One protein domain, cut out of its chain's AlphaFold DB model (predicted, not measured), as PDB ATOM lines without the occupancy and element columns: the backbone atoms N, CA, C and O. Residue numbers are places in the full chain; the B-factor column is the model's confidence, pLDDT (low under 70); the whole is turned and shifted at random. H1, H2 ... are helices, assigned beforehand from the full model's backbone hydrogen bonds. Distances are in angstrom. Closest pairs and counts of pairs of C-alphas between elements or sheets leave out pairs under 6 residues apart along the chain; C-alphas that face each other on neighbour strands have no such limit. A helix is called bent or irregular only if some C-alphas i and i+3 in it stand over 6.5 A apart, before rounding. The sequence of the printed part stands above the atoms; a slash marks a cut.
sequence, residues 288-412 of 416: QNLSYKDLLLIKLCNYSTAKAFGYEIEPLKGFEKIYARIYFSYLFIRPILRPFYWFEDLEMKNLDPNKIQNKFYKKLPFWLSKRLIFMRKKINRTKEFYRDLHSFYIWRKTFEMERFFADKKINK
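This is residues 288 to 412 of the 416 residues of an uncharacterized protein of Campylobacter sputorum biovar sputorum (UniProt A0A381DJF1). The longest helix, bent H2, and helix H4 run along the length of an open, elongated frame; arm H2a and H4 meet partway along H4, and the kinked helix H1 fills the wedge between them at one end. At the other end, arm H2b turns away from H4 and bent H3 swings round to the beginning of H4, leaving an open gap; residues 349 to 355 and 361 to 370 stick out there. The printed part has 125 residues with four named helices, in the order H1, H2, H3, H4, and no named strand; the class is all helix. It is loose, with a radius of gyration of the C-alphas of 20.1 A, and spans 63 by 34 by 24 A.

H2, residues 318 to 347, was assigned as one helix by its hydrogen bonds but is bent: C-alphas 336 and 339 are 7.2 A apart. Its arms are H2a, residues 318 to 336, 28.3 A long, and H2b, residues 339 to 347. H4, residues 383 to 405, is 32.0 A long and ends with C-alpha 405 at (-20.584, -5.052, 56.022). H1, residues 292 to 308, is 23.6 A long and begins with C-alpha 292 at (-42.871, -4.861, 46.454); it is irregular, with C-alphas 301 and 304 8.0 A apart and a kink of 61 degrees near residue 302. H3, residues 353 to 379, was likewise assigned as one helix by its hydrogen bonds but is bent, with C-alphas 362 and 365 7.1 A apart; its arms are H3a, residues 353 to 362, and H3b, residues 365 to 379, 19.9 A long.

H4 is the hub, touching three helices. H2a and H4 touch, closest at the C-alphas of Phe 332 and Ser 391, 6.2 A, at a shallow tilt of 26 degrees, opposite ways. With residues 293 to 300 alone, H1 touches H2a, closest at the C-alphas of Leu 296 and Ala 324, 5.6 A; their lines are only just about perpendicular, at 73 degrees. With residues 301 to 308 alone, H1 touches H4, closest at the C-alphas of Ser 304 and Phe 405, 5.3 A, at a steep tilt of 47 degrees, the same way. H3b and H4 touch only at the corner, closest at the C-alphas of Ile 379 and Phe 385, 6.0 A. H2b and H3a touch no helix. Every O i to N i+4 pair is within hydrogen-bond range in H3b and H4; in H1 11 of 13 are, in H2a 13 of 15, in H2b 3 of 5 and in H3a 5 of 6.

The C-alphas of Asp 352 and Asn 411 are the two farthest apart, 65.4 A. The printed part has no cut, and no link is long. Mean pLDDT of the printed part is 74.2; 57 residues are under 70, among them residues 334 to 361 and 370 to 392.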
ATOM      1  N   GLN A 288     -44.209   1.768  53.509       87.31
ATOM      2  CA  GLN A 288     -45.357   0.975  53.041       87.31
ATOM      3  C   GLN A 288     -45.837   1.376  51.634       87.31
ATOM      4  O   GLN A 288     -46.458   0.578  50.941       87.31
ATOM      5  N   ASN A 289     -45.511   2.590  51.181       88.44
ATOM      6  CA  ASN A 289     -45.825   3.068  49.835       88.44
ATOM      7  C   ASN A 289     -44.782   2.656  48.777       88.44
ATOM      8  O   ASN A 289     -44.894   3.053  47.614       88.44
ATOM      9  N   LEU A 290     -43.730   1.925  49.156       88.62
ATOM     10  CA  LEU A 290     -42.787   1.350  48.200       88.62
ATOM     11  C   LEU A 290     -43.432   0.152  47.501       88.62
ATOM     12  O   LEU A 290     -44.121  -0.655  48.122       88.62
ATOM     13  N   SER A 291     -43.169  -0.002  46.203       90.19
ATOM     14  CA  SER A 291     -43.607  -1.210  45.506       90.19
ATOM     15  C   SER A 291     -42.874  -2.435  46.062       90.19
ATOM     16  O   SER A 291     -41.712  -2.339  46.462       90.19
ATOM     17  N   TYR A 292     -43.507  -3.610  46.019       91.94
ATOM     18  CA  TYR A 292     -42.871  -4.861  46.454       91.94
ATOM     19  C   TYR A 292     -41.507  -5.090  45.780       91.94
ATOM     20  O   TYR A 292     -40.537  -5.467  46.430       91.94
ATOM     21  N   LYS A 293     -41.385  -4.756  44.489       90.62
ATOM     22  CA  LYS A 293     -40.120  -4.862  43.747       90.62
ATOM     23  C   LYS A 293     -39.042  -3.929  44.299       90.62
ATOM     24  O   LYS A 293     -37.887  -4.335  44.395       90.62
ATOM     25  N   ASP A 294     -39.406  -2.700  44.657       88.81
ATOM     26  CA  ASP A 294     -38.462  -1.734  45.223       88.81
ATOM     27  C   ASP A 294     -38.037  -2.155  46.631       88.81
ATOM     28  O   ASP A 294     -36.848  -2.116  46.935       88.81
ATOM     29  N   LEU A 295     -38.975  -2.645  47.452       90.50
ATOM     30  CA  LEU A 295     -38.680  -3.218  48.768       90.50
ATOM     31  C   LEU A 295     -37.648  -4.347  48.655       90.50
ATOM     32  O   LEU A 295     -36.646  -4.337  49.367       90.50
ATOM     33  N   LEU A 296     -37.853  -5.288  47.728       92.44
ATOM     34  CA  LEU A 296     -36.919  -6.387  47.493       92.44
ATOM     35  C   LEU A 296     -35.531  -5.897  47.064       92.44
ATOM     36  O   LEU A 296     -34.529  -6.401  47.563       92.44
ATOM     37  N   LEU A 297     -35.446  -4.908  46.172       90.31
ATOM     38  CA  LEU A 297     -34.156  -4.345  45.766       90.31
ATOM     39  C   LEU A 297     -33.444  -3.644  46.917       90.31
ATOM     40  O   LEU A 297     -32.256  -3.871  47.134       90.31
ATOM     41  N   ILE A 298     -34.161  -2.811  47.666       90.12
ATOM     42  CA  ILE A 298     -33.584  -2.068  48.783       90.12
ATOM     43  C   ILE A 298     -33.070  -3.041  49.848       90.12
ATOM     44  O   ILE A 298     -31.931  -2.886  50.290       90.12
ATOM     45  N   LYS A 299     -33.844  -4.085  50.186       92.00
ATOM     46  CA  LYS A 299     -33.408  -5.160  51.091       92.00
ATOM     47  C   LYS A 299     -32.199  -5.918  50.543       92.00
ATOM     48  O   LYS A 299     -31.241  -6.119  51.274       92.00
ATOM     49  N   LEU A 300     -32.211  -6.321  49.269       91.62
ATOM     50  CA  LEU A 300     -31.098  -7.060  48.653       91.62
ATOM     51  C   LEU A 300     -29.767  -6.304  48.763       91.62
ATOM     52  O   LEU A 300     -28.719  -6.929  48.895       91.62
ATOM     53  N   CYS A 301     -29.823  -4.981  48.644       88.50
ATOM     54  CA  CYS A 301     -28.653  -4.131  48.483       88.50
ATOM     55  C   CYS A 301     -28.166  -3.458  49.768       88.50
ATOM     56  O   CYS A 301     -27.084  -2.886  49.725       88.50
ATOM     57  N   ASN A 302     -28.965  -3.427  50.839       90.56
ATOM     58  CA  ASN A 302     -28.606  -2.734  52.083       90.56
ATOM     59  C   ASN A 302     -28.783  -3.608  53.332       90.56
ATOM     60  O   ASN A 302     -28.711  -3.084  54.439       90.56
ATOM     61  N   TYR A 303     -29.057  -4.909  53.193       92.44
ATOM     62  CA  TYR A 303     -29.302  -5.799  54.329       92.44
ATOM     63  C   TYR A 303     -28.124  -5.813  55.306       92.44
ATOM     64  O   TYR A 303     -28.312  -5.602  56.506       92.44
ATOM     65  N   SER A 304     -26.905  -6.026  54.801       93.31
ATOM     66  CA  SER A 304     -25.727  -6.135  55.669       93.31
ATOM     67  C   SER A 304     -25.402  -4.794  56.323       93.31
ATOM     68  O   SER A 304     -25.093  -4.737  57.510       93.31
ATOM     69  N   THR A 305     -25.555  -3.698  55.580       92.31
ATOM     70  CA  THR A 305     -25.355  -2.345  56.108       92.31
ATOM     71  C   THR A 305     -26.405  -1.973  57.148       92.31
ATOM     72  O   THR A 305     -26.046  -1.480  58.210       92.31
ATOM     73  N   ALA A 306     -27.686  -2.248  56.910       92.00
ATOM     74  CA  ALA A 306     -28.747  -2.002  57.885       92.00
ATOM     75  C   ALA A 306     -28.458  -2.735  59.205       92.00
ATOM     76  O   ALA A 306     -28.467  -2.120  60.271       92.00
ATOM     77  N   LYS A 307     -28.078  -4.016  59.124       93.00
ATOM     78  CA  LYS A 307     -27.707  -4.817  60.294       93.00
ATOM     79  C   LYS A 307     -26.485  -4.259  61.033       93.00
ATOM     80  O   LYS A 307     -26.486  -4.216  62.261       93.00
ATOM     81  N   ALA A 308     -25.452  -3.823  60.306       92.94
ATOM     82  CA  ALA A 308     -24.247  -3.240  60.900       92.94
ATOM     83  C   ALA A 308     -24.539  -1.954  61.697       92.94
ATOM     84  O   ALA A 308     -23.850  -1.678  62.679       92.94
ATOM     85  N   PHE A 309     -25.581  -1.213  61.306       91.38
ATOM     86  CA  PHE A 309     -26.057   0.017  61.949       91.38
ATOM     87  C   PHE A 309     -27.248  -0.204  62.899       91.38
ATOM     88  O   PHE A 309     -27.977   0.732  63.220       91.38
ATOM     89  N   GLY A 310     -27.451  -1.444  63.353       91.00
ATOM     90  CA  GLY A 310     -28.398  -1.763  64.420       91.00
ATOM     91  C   GLY A 310     -29.859  -1.910  63.992       91.00
ATOM     92  O   GLY A 310     -30.691  -2.179  64.851       91.00
ATOM     93  N   TYR A 311     -30.183  -1.801  62.701       90.50
ATOM     94  CA  TYR A 311     -31.557  -1.991  62.234       90.50
ATOM     95  C   TYR A 311     -31.938  -3.469  62.178       90.50
ATOM     96  O   TYR A 311     -31.206  -4.309  61.643       90.50
ATOM     97  N   GLU A 312     -33.133  -3.770  62.676       90.06
ATOM     98  CA  GLU A 312     -33.734  -5.094  62.578       90.06
ATOM     99  C   GLU A 312     -34.397  -5.267  61.212       90.06
ATOM    100  O   GLU A 312     -35.383  -4.615  60.871       90.06
ATOM    101  N   ILE A 313     -33.823  -6.148  60.400       89.88
ATOM    102  CA  ILE A 313     -34.282  -6.418  59.043       89.88
ATOM    103  C   ILE A 313     -34.255  -7.920  58.790       89.88
ATOM    104  O   ILE A 313     -33.274  -8.607  59.077       89.88
ATOM    105  N   GLU A 314     -35.328  -8.438  58.206       91.75
ATOM    106  CA  GLU A 314     -35.360  -9.826  57.762       91.75
ATOM    107  C   GLU A 314     -34.619  -9.996  56.426       91.75
ATOM    108  O   GLU A 314     -34.859  -9.227  55.483       91.75
ATOM    109  N   PRO A 315     -33.744 -11.013  56.300       93.12
ATOM    110  CA  PRO A 315     -33.085 -11.305  55.038       93.12
ATOM    111  C   PRO A 315     -34.097 -11.803  54.007       93.12
ATOM    112  O   PRO A 315     -35.046 -12.510  54.340       93.12
ATOM    113  N   LEU A 316     -33.831 -11.521  52.730       94.06
ATOM    114  CA  LEU A 316     -34.574 -12.142  51.633       94.06
ATOM    115  C   LEU A 316     -34.345 -13.658  51.618       94.06
ATOM    116  O   LEU A 316     -33.194 -14.114  51.639       94.06
ATOM    117  N   LYS A 317     -35.430 -14.432  51.511       95.12
ATOM    118  CA  LYS A 317     -35.401 -15.904  51.519       95.12
ATOM    119  C   LYS A 317     -35.861 -16.482  50.178       95.12
ATOM    120  O   LYS A 317     -36.609 -15.850  49.436       95.12
ATOM    121  N   GLY A 318     -35.385 -17.691  49.865       95.12
ATOM    122  CA  GLY A 318     -35.842 -18.503  48.730       95.12
ATOM    123  C   GLY A 318     -36.012 -17.728  47.419       95.12
ATOM    124  O   GLY A 318     -35.066 -17.121  46.904       95.12
ATOM    125  N   PHE A 319     -37.240 -17.747  46.897       94.44
ATOM    126  CA  PHE A 319     -37.606 -17.115  45.633       94.44
ATOM    127  C   PHE A 319     -37.421 -15.594  45.636       94.44
ATOM    128  O   PHE A 319     -36.988 -15.046  44.626       94.44
ATOM    129  N   GLU A 320     -37.654 -14.901  46.755       94.94
ATOM    130  CA  GLU A 320     -37.522 -13.438  46.824       94.94
ATOM    131  C   GLU A 320     -36.099 -12.980  46.508       94.94
ATOM    132  O   GLU A 320     -35.888 -12.032  45.755       94.94
ATOM    133  N   LYS A 321     -35.100 -13.690  47.046       92.88
ATOM    134  CA  LYS A 321     -33.682 -13.388  46.813       92.88
ATOM    135  C   LYS A 321     -33.292 -13.625  45.356       92.88
ATOM    136  O   LYS A 321     -32.547 -12.828  44.782       92.88
ATOM    137  N   ILE A 322     -33.782 -14.714  44.762       92.69
ATOM    138  CA  ILE A 322     -33.545 -15.047  43.350       92.69
ATOM    139  C   ILE A 322     -34.205 -13.989  42.461       92.69
ATOM    140  O   ILE A 322     -33.537 -13.392  41.616       92.69
ATOM    141  N   TYR A 323     -35.479 -13.691  42.712       93.19
ATOM    142  CA  TYR A 323     -36.243 -12.679  41.998       93.19
ATOM    143  C   TYR A 323     -35.584 -11.302  42.086       93.19
ATOM    144  O   TYR A 323     -35.377 -10.661  41.059       93.19
ATOM    145  N   ALA A 324     -35.188 -10.859  43.283       91.25
ATOM    146  CA  ALA A 324     -34.535  -9.572  43.483       91.25
ATOM    147  C   ALA A 324     -33.224  -9.477  42.693       91.25
ATOM    148  O   ALA A 324     -32.972  -8.457  42.059       91.25
ATOM    149  N   ARG A 325     -32.411 -10.543  42.664       89.50
ATOM    150  CA  ARG A 325     -31.168 -10.594  41.873       89.50
ATOM    151  C   ARG A 325     -31.435 -10.537  40.374       89.50
ATOM    152  O   ARG A 325     -30.765  -9.780  39.677       89.50
ATOM    153  N   ILE A 326     -32.408 -11.306  39.882       88.25
ATOM    154  CA  ILE A 326     -32.807 -11.281  38.468       88.25
ATOM    155  C   ILE A 326     -33.323  -9.890  38.102       88.25
ATOM    156  O   ILE A 326     -32.889  -9.320  37.104       88.25
ATOM    157  N   TYR A 327     -34.200  -9.316  38.925       87.81
ATOM    158  CA  TYR A 327     -34.766  -7.994  38.696       87.81
ATOM    159  C   TYR A 327     -33.696  -6.899  38.745       87.81
ATOM    160  O   TYR A 327     -33.664  -6.042  37.864       87.81
ATOM    161  N   PHE A 328     -32.772  -6.958  39.709       84.56
ATOM    162  CA  PHE A 328     -31.638  -6.042  39.799       84.56
ATOM    163  C   PHE A 328     -30.788  -6.115  38.530       84.56
ATOM    164  O   PHE A 328     -30.613  -5.100  37.861       84.56
ATOM    165  N   SER A 329     -30.358  -7.315  38.126       84.38
ATOM    166  CA  SER A 329     -29.607  -7.541  36.884       84.38
ATOM    167  C   SER A 329     -30.371  -7.060  35.649       84.38
ATOM    168  O   SER A 329     -29.802  -6.380  34.796       84.38
ATOM    169  N   TYR A 330     -31.678  -7.320  35.575       83.00
ATOM    170  CA  TYR A 330     -32.537  -6.821  34.506       83.00
ATOM    171  C   TYR A 330     -32.533  -5.291  34.440       83.00
ATOM    172  O   TYR A 330     -32.465  -4.734  33.346       83.00
ATOM    173  N   LEU A 331     -32.551  -4.580  35.573       76.69
ATOM    174  CA  LEU A 331     -32.483  -3.117  35.567       76.69
ATOM    175  C   LEU A 331     -31.155  -2.575  35.010       76.69
ATOM    176  O   LEU A 331     -31.175  -1.487  34.434       76.69
ATOM    177  N   PHE A 332     -30.046  -3.316  35.116       72.25
ATOM    178  CA  PHE A 332     -28.749  -2.950  34.519       72.25
ATOM    179  C   PHE A 332     -28.629  -3.320  33.051       72.25
ATOM    180  O   PHE A 332     -28.063  -2.569  32.257       72.25
ATOM    181  N   ILE A 333     -29.173  -4.474  32.684       72.44
ATOM    182  CA  ILE A 333     -29.125  -4.966  31.313       72.44
ATOM    183  C   ILE A 333     -30.139  -4.196  30.452       72.44
ATOM    184  O   ILE A 333     -29.894  -3.942  29.279       72.44
ATOM    185  N   ARG A 334     -31.259  -3.728  31.015       69.31
ATOM    186  CA  ARG A 334     -32.320  -3.046  30.261       69.31
ATOM    187  C   ARG A 334     -31.866  -1.780  29.522       69.31
ATOM    188  O   ARG A 334     -32.313  -1.623  28.395       69.31
ATOM    189  N   PRO A 335     -31.052  -0.856  30.068       65.88
ATOM    190  CA  PRO A 335     -30.502   0.255  29.286       65.88
ATOM    191  C   PRO A 335     -29.706  -0.211  28.061       65.88
ATOM    192  O   PRO A 335     -29.893   0.344  26.980       65.88
ATOM    193  N   ILE A 336     -28.931  -1.291  28.212       65.00
ATOM    194  CA  ILE A 336     -28.178  -1.941  27.129       65.00
ATOM    195  C   ILE A 336     -29.142  -2.577  26.115       65.00
ATOM    196  O   ILE A 336     -28.934  -2.465  24.909       65.00
ATOM    197  N   LEU A 337     -30.236  -3.180  26.595       61.94
ATOM    198  CA  LEU A 337     -31.278  -3.795  25.769       61.94
ATOM    199  C   LEU A 337     -32.308  -2.800  25.218       61.94
ATOM    200  O   LEU A 337     -33.086  -3.146  24.337       61.94
ATOM    201  N   ARG A 338     -32.343  -1.551  25.692       60.06
ATOM    202  CA  ARG A 338     -33.327  -0.532  25.287       60.06
ATOM    203  C   ARG A 338     -33.421  -0.330  23.770       60.06
ATOM    204  O   ARG A 338     -34.533  -0.122  23.293       60.06
ATOM    205  N   PRO A 339     -32.326  -0.402  22.995       55.31
ATOM    206  CA  PRO A 339     -32.411  -0.313  21.545       55.31
ATOM    207  C   PRO A 339     -33.128  -1.503  20.882       55.31
ATOM    208  O   PRO A 339     -33.624  -1.329  19.777       55.31
ATOM    209  N   PHE A 340     -33.204  -2.668  21.537       55.31
ATOM    210  CA  PHE A 340     -33.961  -3.829  21.052       55.31
ATOM    211  C   PHE A 340     -35.473  -3.601  21.199       55.31
ATOM    212  O   PHE A 340     -36.222  -3.875  20.273       55.31
ATOM    213  N   TYR A 341     -35.906  -2.982  22.301       49.19
ATOM    214  CA  TYR A 341     -37.311  -2.599  22.519       49.19
ATOM    215  C   TYR A 341     -37.773  -1.432  21.626       49.19
ATOM    216  O   TYR A 341     -38.953  -1.292  21.341       49.19
ATOM    217  N   TRP A 342     -36.852  -0.588  21.149       46.00
ATOM    218  CA  TRP A 342     -37.186   0.491  20.205       46.00
ATOM    219  C   TRP A 342     -37.603  -0.037  18.822       46.00
ATOM    220  O   TRP A 342     -38.311   0.657  18.099       46.00
ATOM    221  N   PHE A 343     -37.194  -1.260  18.467       44.84
ATOM    222  CA  PHE A 343     -37.665  -1.945  17.261       44.84
ATOM    223  C   PHE A 343     -39.103  -2.465  17.405       44.84
ATOM    224  O   PHE A 343     -39.840  -2.447  16.420       44.84
ATOM    225  N   GLU A 344     -39.527  -2.854  18.613       46.94
ATOM    226  CA  GLU A 344     -40.919  -3.258  18.868       46.94
ATOM    227  C   GLU A 344     -41.892  -2.087  18.643       46.94
ATOM    228  O   GLU A 344     -42.947  -2.271  18.042       46.94
ATOM    229  N   ASP A 345     -41.512  -0.863  19.023       44.19
ATOM    230  CA  ASP A 345     -42.391   0.311  18.899       44.19
ATOM    231  C   ASP A 345     -42.390   0.972  17.503       44.19
ATOM    232  O   ASP A 345     -43.393   1.582  17.124       44.19
ATOM    233  N   LEU A 346     -41.294   0.887  16.731       45.97
ATOM    234  CA  LEU A 346     -41.152   1.599  15.446       45.97
ATOM    235  C   LEU A 346     -41.439   0.752  14.196       45.97
ATOM    236  O   LEU A 346     -41.734   1.332  13.154       45.97
ATOM    237  N   GLU A 347     -41.390  -0.583  14.267       48.28
ATOM    238  CA  GLU A 347     -41.598  -1.441  13.084       48.28
ATOM    239  C   GLU A 347     -42.711  -2.494  13.237       48.28
ATOM    240  O   GLU A 347     -43.156  -3.041  12.228       48.28
ATOM    241  N   MET A 348     -43.228  -2.770  14.445       45.62
ATOM    242  CA  MET A 348     -44.141  -3.913  14.633       45.62
ATOM    243  C   MET A 348     -45.635  -3.631  14.477       45.62
ATOM    244  O   MET A 348     -46.427  -4.566  14.566       45.62
ATOM    245  N   LYS A 349     -46.069  -2.396  14.204       49.34
ATOM    246  CA  LYS A 349     -47.510  -2.160  14.016       49.34
ATOM    247  C   LYS A 349     -48.067  -2.703  12.692       49.34
ATOM    248  O   LYS A 349     -49.272  -2.871  12.625       49.34
ATOM    249  N   ASN A 350     -47.233  -3.016  11.686       54.75
ATOM    250  CA  ASN A 350     -47.706  -3.365  10.332       54.75
ATOM    251  C   ASN A 350     -46.907  -4.465   9.590       54.75
ATOM    252  O   ASN A 350     -47.018  -4.565   8.369       54.75
ATOM    253  N   LEU A 351     -46.074  -5.278  10.253       53.66
ATOM    254  CA  LEU A 351     -45.218  -6.251   9.554       53.66
ATOM    255  C   LEU A 351     -45.411  -7.696  10.039       53.66
ATOM    256  O   LEU A 351     -45.491  -7.965  11.232       53.66
ATOM    257  N   ASP A 352     -45.447  -8.615   9.070       68.81
ATOM    258  CA  ASP A 352     -45.536 -10.072   9.239       68.81
ATOM    259  C   ASP A 352     -44.398 -10.612  10.142       68.81
ATOM    260  O   ASP A 352     -43.217 -10.463   9.782       68.81
ATOM    261  N   PRO A 353     -44.720 -11.270  11.277       57.19
ATOM    262  CA  PRO A 353     -43.752 -11.814  12.235       57.19
ATOM    263  C   PRO A 353     -42.658 -12.689  11.604       57.19
ATOM    264  O   PRO A 353     -41.497 -12.639  12.028       57.19
ATOM    265  N   ASN A 354     -42.983 -13.429  10.539       61.78
ATOM    266  CA  ASN A 354     -42.050 -14.345   9.881       61.78
ATOM    267  C   ASN A 354     -41.006 -13.609   9.022       61.78
ATOM    268  O   ASN A 354     -39.861 -14.054   8.890       61.78
ATOM    269  N   LYS A 355     -41.348 -12.432   8.480       61.59
ATOM    270  CA  LYS A 355     -40.400 -11.576   7.740       61.59
ATOM    271  C   LYS A 355     -39.481 -10.785   8.675       61.59
ATOM    272  O   LYS A 355     -38.353 -10.463   8.284       61.59
ATOM    273  N   ILE A 356     -39.934 -10.501   9.898       58.06
ATOM    274  CA  ILE A 356     -39.174  -9.763  10.915       58.06
ATOM    275  C   ILE A 356     -38.009 -10.604  11.439       58.06
ATOM    276  O   ILE A 356     -36.878 -10.119  11.421       58.06
ATOM    277  N   GLN A 357     -38.236 -11.869  11.822       56.84
ATOM    278  CA  GLN A 357     -37.164 -12.731  12.343       56.84
ATOM    279  C   GLN A 357     -35.985 -12.825  11.368       56.84
ATOM    280  O   GLN A 357     -34.836 -12.581  11.738       56.84
ATOM    281  N   ASN A 358     -36.259 -13.101  10.093       62.28
ATOM    282  CA  ASN A 358     -35.204 -13.362   9.118       62.28
ATOM    283  C   ASN A 358     -34.401 -12.091   8.755       62.28
ATOM    284  O   ASN A 358     -33.184 -12.147   8.567       62.28
ATOM    285  N   LYS A 359     -35.044 -10.911   8.715       61.88
ATOM    286  CA  LYS A 359     -34.345  -9.621   8.534       61.88
ATOM    287  C   LYS A 359     -33.588  -9.186   9.786       61.88
ATOM    288  O   LYS A 359     -32.496  -8.633   9.652       61.88
ATOM    289  N   PHE A 360     -34.143  -9.427  10.973       61.09
ATOM    290  CA  PHE A 360     -33.524  -9.065  12.242       61.09
ATOM    291  C   PHE A 360     -32.245  -9.869  12.475       61.09
ATOM    292  O   PHE A 360     -31.182  -9.271  12.629       61.09
ATOM    293  N   TYR A 361     -32.296 -11.204  12.383       64.88
ATOM    294  CA  TYR A 361     -31.123 -12.056  12.602       64.88
ATOM    295  C   TYR A 361     -30.006 -11.802  11.580       64.88
ATOM    296  O   TYR A 361     -28.840 -11.744  11.960       64.88
ATOM    297  N   LYS A 362     -30.343 -11.549  10.307       70.88
ATOM    298  CA  LYS A 362     -29.342 -11.216   9.277       70.88
ATOM    299  C   LYS A 362     -28.698  -9.843   9.479       70.88
ATOM    300  O   LYS A 362     -27.540  -9.650   9.118       70.88
ATOM    301  N   LYS A 363     -29.424  -8.875  10.047       67.12
ATOM    302  CA  LYS A 363     -28.908  -7.515  10.284       67.12
ATOM    303  C   LYS A 363     -28.327  -7.316  11.681       67.12
ATOM    304  O   LYS A 363     -27.608  -6.339  11.876       67.12
ATOM    305  N   LEU A 364     -28.587  -8.220  12.624       66.81
ATOM    306  CA  LEU A 364     -28.133  -8.125  14.009       66.81
ATOM    307  C   LEU A 364     -26.605  -7.964  14.128       66.81
ATOM    308  O   LEU A 364     -26.191  -7.049  14.839       66.81
ATOM    309  N   PRO A 365     -25.751  -8.717  13.400       72.94
ATOM    310  CA  PRO A 365     -24.299  -8.533  13.476       72.94
ATOM    311  C   PRO A 365     -23.843  -7.170  12.936       72.94
ATOM    312  O   PRO A 365     -23.008  -6.501  13.548       72.94
ATOM    313  N   PHE A 366     -24.421  -6.714  11.818       69.94
ATOM    314  CA  PHE A 366     -24.104  -5.419  11.202       69.94
ATOM    315  C   PHE A 366     -24.606  -4.235  12.040       69.94
ATOM    316  O   PHE A 366     -23.960  -3.192  12.141       69.94
ATOM    317  N   TRP A 367     -25.759  -4.398  12.684       63.38
ATOM    318  CA  TRP A 367     -26.311  -3.421  13.610       63.38
ATOM    319  C   TRP A 367     -25.507  -3.374  14.910       63.38
ATOM    320  O   TRP A 367     -25.147  -2.280  15.332       63.38
ATOM    321  N   LEU A 368     -25.150  -4.523  15.500       62.91
ATOM    322  CA  LEU A 368     -24.283  -4.601  16.680       62.91
ATOM    323  C   LEU A 368     -22.933  -3.947  16.403       62.91
ATOM    324  O   LEU A 368     -22.489  -3.134  17.200       62.91
ATOM    325  N   SER A 369     -22.313  -4.210  15.253       70.88
ATOM    326  CA  SER A 369     -21.044  -3.580  14.869       70.88
ATOM    327  C   SER A 369     -21.193  -2.078  14.606       70.88
ATOM    328  O   SER A 369     -20.444  -1.292  15.189       70.88
ATOM    329  N   LYS A 370     -22.209  -1.621  13.857       67.38
ATOM    330  CA  LYS A 370     -22.511  -0.181  13.720       67.38
ATOM    331  C   LYS A 370     -22.811   0.486  15.057       67.38
ATOM    332  O   LYS A 370     -22.436   1.639  15.242       67.38
ATOM    333  N   ARG A 371     -23.470  -0.202  15.991       61.41
ATOM    334  CA  ARG A 371     -23.806   0.312  17.322       61.41
ATOM    335  C   ARG A 371     -22.607   0.269  18.253       61.41
ATOM    336  O   ARG A 371     -22.475   1.199  19.019       61.41
ATOM    337  N   LEU A 372     -21.715  -0.711  18.169       63.88
ATOM    338  CA  LEU A 372     -20.434  -0.722  18.879       63.88
ATOM    339  C   LEU A 372     -19.529   0.393  18.359       63.88
ATOM    340  O   LEU A 372     -18.886   1.062  19.155       63.88
ATOM    341  N   ILE A 373     -19.548   0.677  17.054       69.69
ATOM    342  CA  ILE A 373     -18.870   1.831  16.447       69.69
ATOM    343  C   ILE A 373     -19.552   3.144  16.854       69.69
ATOM    344  O   ILE A 373     -18.871   4.109  17.187       69.69
ATOM    345  N   PHE A 374     -20.887   3.200  16.866       59.72
ATOM    346  CA  PHE A 374     -21.648   4.366  17.315       59.72
ATOM    347  C   PHE A 374     -21.458   4.601  18.806       59.72
ATOM    348  O   PHE A 374     -21.232   5.736  19.181       59.72
ATOM    349  N   MET A 375     -21.475   3.556  19.636       53.47
ATOM    350  CA  MET A 375     -21.110   3.584  21.045       53.47
ATOM    351  C   MET A 375     -19.671   4.049  21.143       53.47
ATOM    352  O   MET A 375     -19.469   5.058  21.767       53.47
ATOM    353  N   ARG A 376     -18.693   3.494  20.425       60.00
ATOM    354  CA  ARG A 376     -17.302   3.996  20.401       60.00
ATOM    355  C   ARG A 376     -17.195   5.482  20.024       60.00
ATOM    356  O   ARG A 376     -16.421   6.206  20.640       60.00
ATOM    357  N   LYS A 377     -18.018   5.975  19.092       58.62
ATOM    358  CA  LYS A 377     -18.104   7.403  18.725       58.62
ATOM    359  C   LYS A 377     -18.870   8.260  19.757       58.62
ATOM    360  O   LYS A 377     -18.489   9.405  19.983       58.62
ATOM    361  N   LYS A 378     -19.918   7.733  20.407       49.59
ATOM    362  CA  LYS A 378     -20.734   8.378  21.464       49.59
ATOM    363  C   LYS A 378     -20.096   8.278  22.852       49.59
ATOM    364  O   LYS A 378     -20.371   9.130  23.687       49.59
ATOM    365  N   ILE A 379     -19.242   7.294  23.093       50.50
ATOM    366  CA  ILE A 379     -18.370   7.122  24.261       50.50
ATOM    367  C   ILE A 379     -17.516   8.381  24.391       50.50
ATOM    368  O   ILE A 379     -17.408   8.950  25.471       50.50
ATOM    369  N   ASN A 380     -17.068   8.912  23.250       49.09
ATOM    370  CA  ASN A 380     -16.348  10.177  23.173       49.09
ATOM    371  C   ASN A 380     -17.256  11.425  23.230       49.09
ATOM    372  O   ASN A 380     -16.731  12.534  23.270       49.09
ATOM    373  N   ARG A 381     -18.599  11.305  23.198       46.97
ATOM    374  CA  ARG A 381     -19.513  12.459  23.012       46.97
ATOM    375  C   ARG A 381     -20.840  12.489  23.799       46.97
ATOM    376  O   ARG A 381     -21.574  13.456  23.633       46.97
ATOM    377  N   THR A 382     -21.213  11.528  24.657       50.72
ATOM    378  CA  THR A 382     -22.558  11.555  25.291       50.72
ATOM    379  C   THR A 382     -22.690  11.069  26.729       50.72
ATOM    380  O   THR A 382     -22.236   9.995  27.107       50.72
ATOM    381  N   LYS A 383     -23.501  11.833  27.476       53.41
ATOM    382  CA  LYS A 383     -23.969  11.595  28.853       53.41
ATOM    383  C   LYS A 383     -24.708  10.260  29.064       53.41
ATOM    384  O   LYS A 383     -24.762   9.775  30.187       53.41
ATOM    385  N   GLU A 384     -25.282   9.656  28.019       52.47
ATOM    386  CA  GLU A 384     -26.044   8.399  28.134       52.47
ATOM    387  C   GLU A 384     -25.154   7.172  28.362       52.47
ATOM    388  O   GLU A 384     -25.481   6.353  29.211       52.47
ATOM    389  N   PHE A 385     -24.005   7.078  27.684       52.56
ATOM    390  CA  PHE A 385     -23.064   5.974  27.899       52.56
ATOM    391  C   PHE A 385     -22.443   6.025  29.300       52.56
ATOM    392  O   PHE A 385     -22.336   5.003  29.976       52.56
ATOM    393  N   TYR A 386     -22.122   7.231  29.783       55.88
ATOM    394  CA  TYR A 386     -21.701   7.429  31.170       55.88
ATOM    395  C   TYR A 386     -22.761   6.955  32.164       55.88
ATOM    396  O   TYR A 386     -22.397   6.412  33.197       55.88
ATOM    397  N   ARG A 387     -24.060   7.086  31.859       57.00
ATOM    398  CA  ARG A 387     -25.133   6.566  32.721       57.00
ATOM    399  C   ARG A 387     -25.140   5.034  32.776       57.00
ATOM    400  O   ARG A 387     -25.379   4.472  33.843       57.00
ATOM    401  N   ASP A 388     -24.863   4.366  31.663       57.19
ATOM    402  CA  ASP A 388     -24.867   2.901  31.590       57.19
ATOM    403  C   ASP A 388     -23.605   2.299  32.244       57.19
ATOM    404  O   ASP A 388     -23.713   1.364  33.039       57.19
ATOM    405  N   LEU A 389     -22.424   2.905  32.039       61.00
ATOM    406  CA  LEU A 389     -21.208   2.577  32.804       61.00
ATOM    407  C   LEU A 389     -21.361   2.875  34.293       61.00
ATOM    408  O   LEU A 389     -20.927   2.082  35.129       61.00
ATOM    409  N   HIS A 390     -21.987   4.009  34.622       65.88
ATOM    410  CA  HIS A 390     -22.283   4.354  36.001       65.88
ATOM    411  C   HIS A 390     -23.117   3.242  36.616       65.88
ATOM    412  O   HIS A 390     -22.691   2.722  37.631       65.88
ATOM    413  N   SER A 391     -24.183   2.790  35.941       64.75
ATOM    414  CA  SER A 391     -25.036   1.669  36.362       64.75
ATOM    415  C   SER A 391     -24.220   0.394  36.649       64.75
ATOM    416  O   SER A 391     -24.320  -0.165  37.735       64.75
ATOM    417  N   PHE A 392     -23.321  -0.040  35.763       68.88
ATOM    418  CA  PHE A 392     -22.466  -1.201  36.063       68.88
ATOM    419  C   PHE A 392     -21.564  -0.994  37.298       68.88
ATOM    420  O   PHE A 392     -21.410  -1.898  38.125       68.88
ATOM    421  N   TYR A 393     -21.017   0.211  37.473       74.69
ATOM    422  CA  TYR A 393     -20.281   0.583  38.682       74.69
ATOM    423  C   TYR A 393     -21.161   0.497  39.946       74.69
ATOM    424  O   TYR A 393     -20.706  -0.046  40.951       74.69
ATOM    425  N   ILE A 394     -22.431   0.930  39.880       69.31
ATOM    426  CA  ILE A 394     -23.432   0.790  40.962       69.31
ATOM    427  C   ILE A 394     -23.591  -0.674  41.360       69.31
ATOM    428  O   ILE A 394     -23.504  -1.009  42.541       69.31
ATOM    429  N   TRP A 395     -23.817  -1.541  40.370       74.62
ATOM    430  CA  TRP A 395     -24.032  -2.971  40.577       74.62
ATOM    431  C   TRP A 395     -22.858  -3.588  41.334       74.62
ATOM    432  O   TRP A 395     -23.039  -4.154  42.412       74.62
ATOM    433  N   ARG A 396     -21.637  -3.388  40.825       81.56
ATOM    434  CA  ARG A 396     -20.413  -3.902  41.446       81.56
ATOM    435  C   ARG A 396     -20.222  -3.357  42.863       81.56
ATOM    436  O   ARG A 396     -19.984  -4.136  43.782       81.56
ATOM    437  N   LYS A 397     -20.354  -2.039  43.052       80.75
ATOM    438  CA  LYS A 397     -20.154  -1.400  44.359       80.75
ATOM    439  C   LYS A 397     -21.151  -1.881  45.398       80.75
ATOM    440  O   LYS A 397     -20.761  -2.105  46.534       80.75
ATOM    441  N   THR A 398     -22.399  -2.107  45.009       77.75
ATOM    442  CA  THR A 398     -23.428  -2.613  45.923       77.75
ATOM    443  C   THR A 398     -23.032  -3.969  46.515       77.75
ATOM    444  O   THR A 398     -23.056  -4.142  47.729       77.75
ATOM    445  N   PHE A 399     -22.580  -4.916  45.687       83.44
ATOM    446  CA  PHE A 399     -22.128  -6.221  46.187       83.44
ATOM    447  C   PHE A 399     -20.815  -6.150  46.968       83.44
ATOM    448  O   PHE A 399     -20.631  -6.919  47.911       83.44
ATOM    449  N   GLU A 400     -19.904  -5.244  46.601       85.81
ATOM    450  CA  GLU A 400     -18.707  -4.971  47.404       85.81
ATOM    451  C   GLU A 400     -19.086  -4.476  48.810       85.81
ATOM    452  O   GLU A 400     -18.481  -4.921  49.782       85.81
ATOM    453  N   MET A 401     -20.099  -3.612  48.934       85.62
ATOM    454  CA  MET A 401     -20.552  -3.074  50.225       85.62
ATOM    455  C   MET A 401     -21.297  -4.110  51.064       85.62
ATOM    456  O   MET A 401     -21.014  -4.235  52.251       85.62
ATOM    457  N   GLU A 402     -22.159  -4.924  50.453       84.94
ATOM    458  CA  GLU A 402     -22.795  -6.048  51.151       84.94
ATOM    459  C   GLU A 402     -21.756  -7.015  51.734       84.94
ATOM    460  O   GLU A 402     -21.872  -7.433  52.882       84.94
ATOM    461  N   ARG A 403     -20.688  -7.322  50.985       86.69
ATOM    462  CA  ARG A 403     -19.574  -8.127  51.512       86.69
ATOM    463  C   ARG A 403     -18.795  -7.399  52.601       86.69
ATOM    464  O   ARG A 403     -18.440  -8.025  53.590       86.69
ATOM    465  N   PHE A 404     -18.529  -6.106  52.418       89.75
ATOM    466  CA  PHE A 404     -17.785  -5.297  53.384       89.75
ATOM    467  C   PHE A 404     -18.473  -5.247  54.750       89.75
ATOM    468  O   PHE A 404     -17.777  -5.277  55.756       89.75
ATOM    469  N   PHE A 405     -19.807  -5.171  54.786       92.00
ATOM    470  CA  PHE A 405     -20.584  -5.052  56.022       92.00
ATOM    471  C   PHE A 405     -21.039  -6.382  56.629       92.00
ATOM    472  O   PHE A 405     -21.589  -6.375  57.728       92.00
ATOM    473  N   ALA A 406     -20.825  -7.515  55.955       89.31
ATOM    474  CA  ALA A 406     -21.365  -8.810  56.373       89.31
ATOM    475  C   ALA A 406     -20.949  -9.229  57.798       89.31
ATOM    476  O   ALA A 406     -21.717  -9.891  58.498       89.31
ATOM    477  N   ASP A 407     -19.750  -8.832  58.227       89.44
ATOM    478  CA  ASP A 407     -19.148  -9.149  59.525       89.44
ATOM    479  C   ASP A 407     -19.041  -7.932  60.463       89.44
ATOM    480  O   ASP A 407     -18.600  -8.071  61.605       89.44
ATOM    481  N   LYS A 408     -19.433  -6.734  60.010       89.75
ATOM    482  CA  LYS A 408     -19.227  -5.492  60.768       89.75
ATOM    483  C   LYS A 408     -20.356  -5.242  61.748       89.75
ATOM    484  O   LYS A 408     -21.526  -5.501  61.472       89.75
ATOM    485  N   LYS A 409     -19.988  -4.690  62.900       87.62
ATOM    486  CA  LYS A 409     -20.919  -4.260  63.938       87.62
ATOM    487  C   LYS A 409     -20.430  -2.951  64.527       87.62
ATOM    488  O   LYS A 409     -19.252  -2.814  64.846       87.62
ATOM    489  N   ILE A 410     -21.350  -2.014  64.671       90.62
ATOM    490  CA  ILE A 410     -21.142  -0.797  65.445       90.62
ATOM    491  C   ILE A 410     -21.606  -1.078  66.874       90.62
ATOM    492  O   ILE A 410     -22.541  -1.857  67.084       90.62
ATOM    493  N   ASN A 411     -20.936  -0.484  67.862       91.56
ATOM    494  CA  ASN A 411     -21.355  -0.613  69.252       91.56
ATOM    495  C   ASN A 411     -22.777  -0.038  69.432       91.56
ATOM    496  O   ASN A 411     -23.014   1.132  69.134       91.56
ATOM    497  N   LYS A 412     -23.709  -0.871  69.916       90.00
ATOM    498  CA  LYS A 412     -25.124  -0.517  70.100       90.00
ATOM    499  C   LYS A 412     -25.336   0.591  71.133       90.00
ATOM    500  O   LYS A 412     -26.252   1.385  70.960       90.00
TER     501      LYS A 412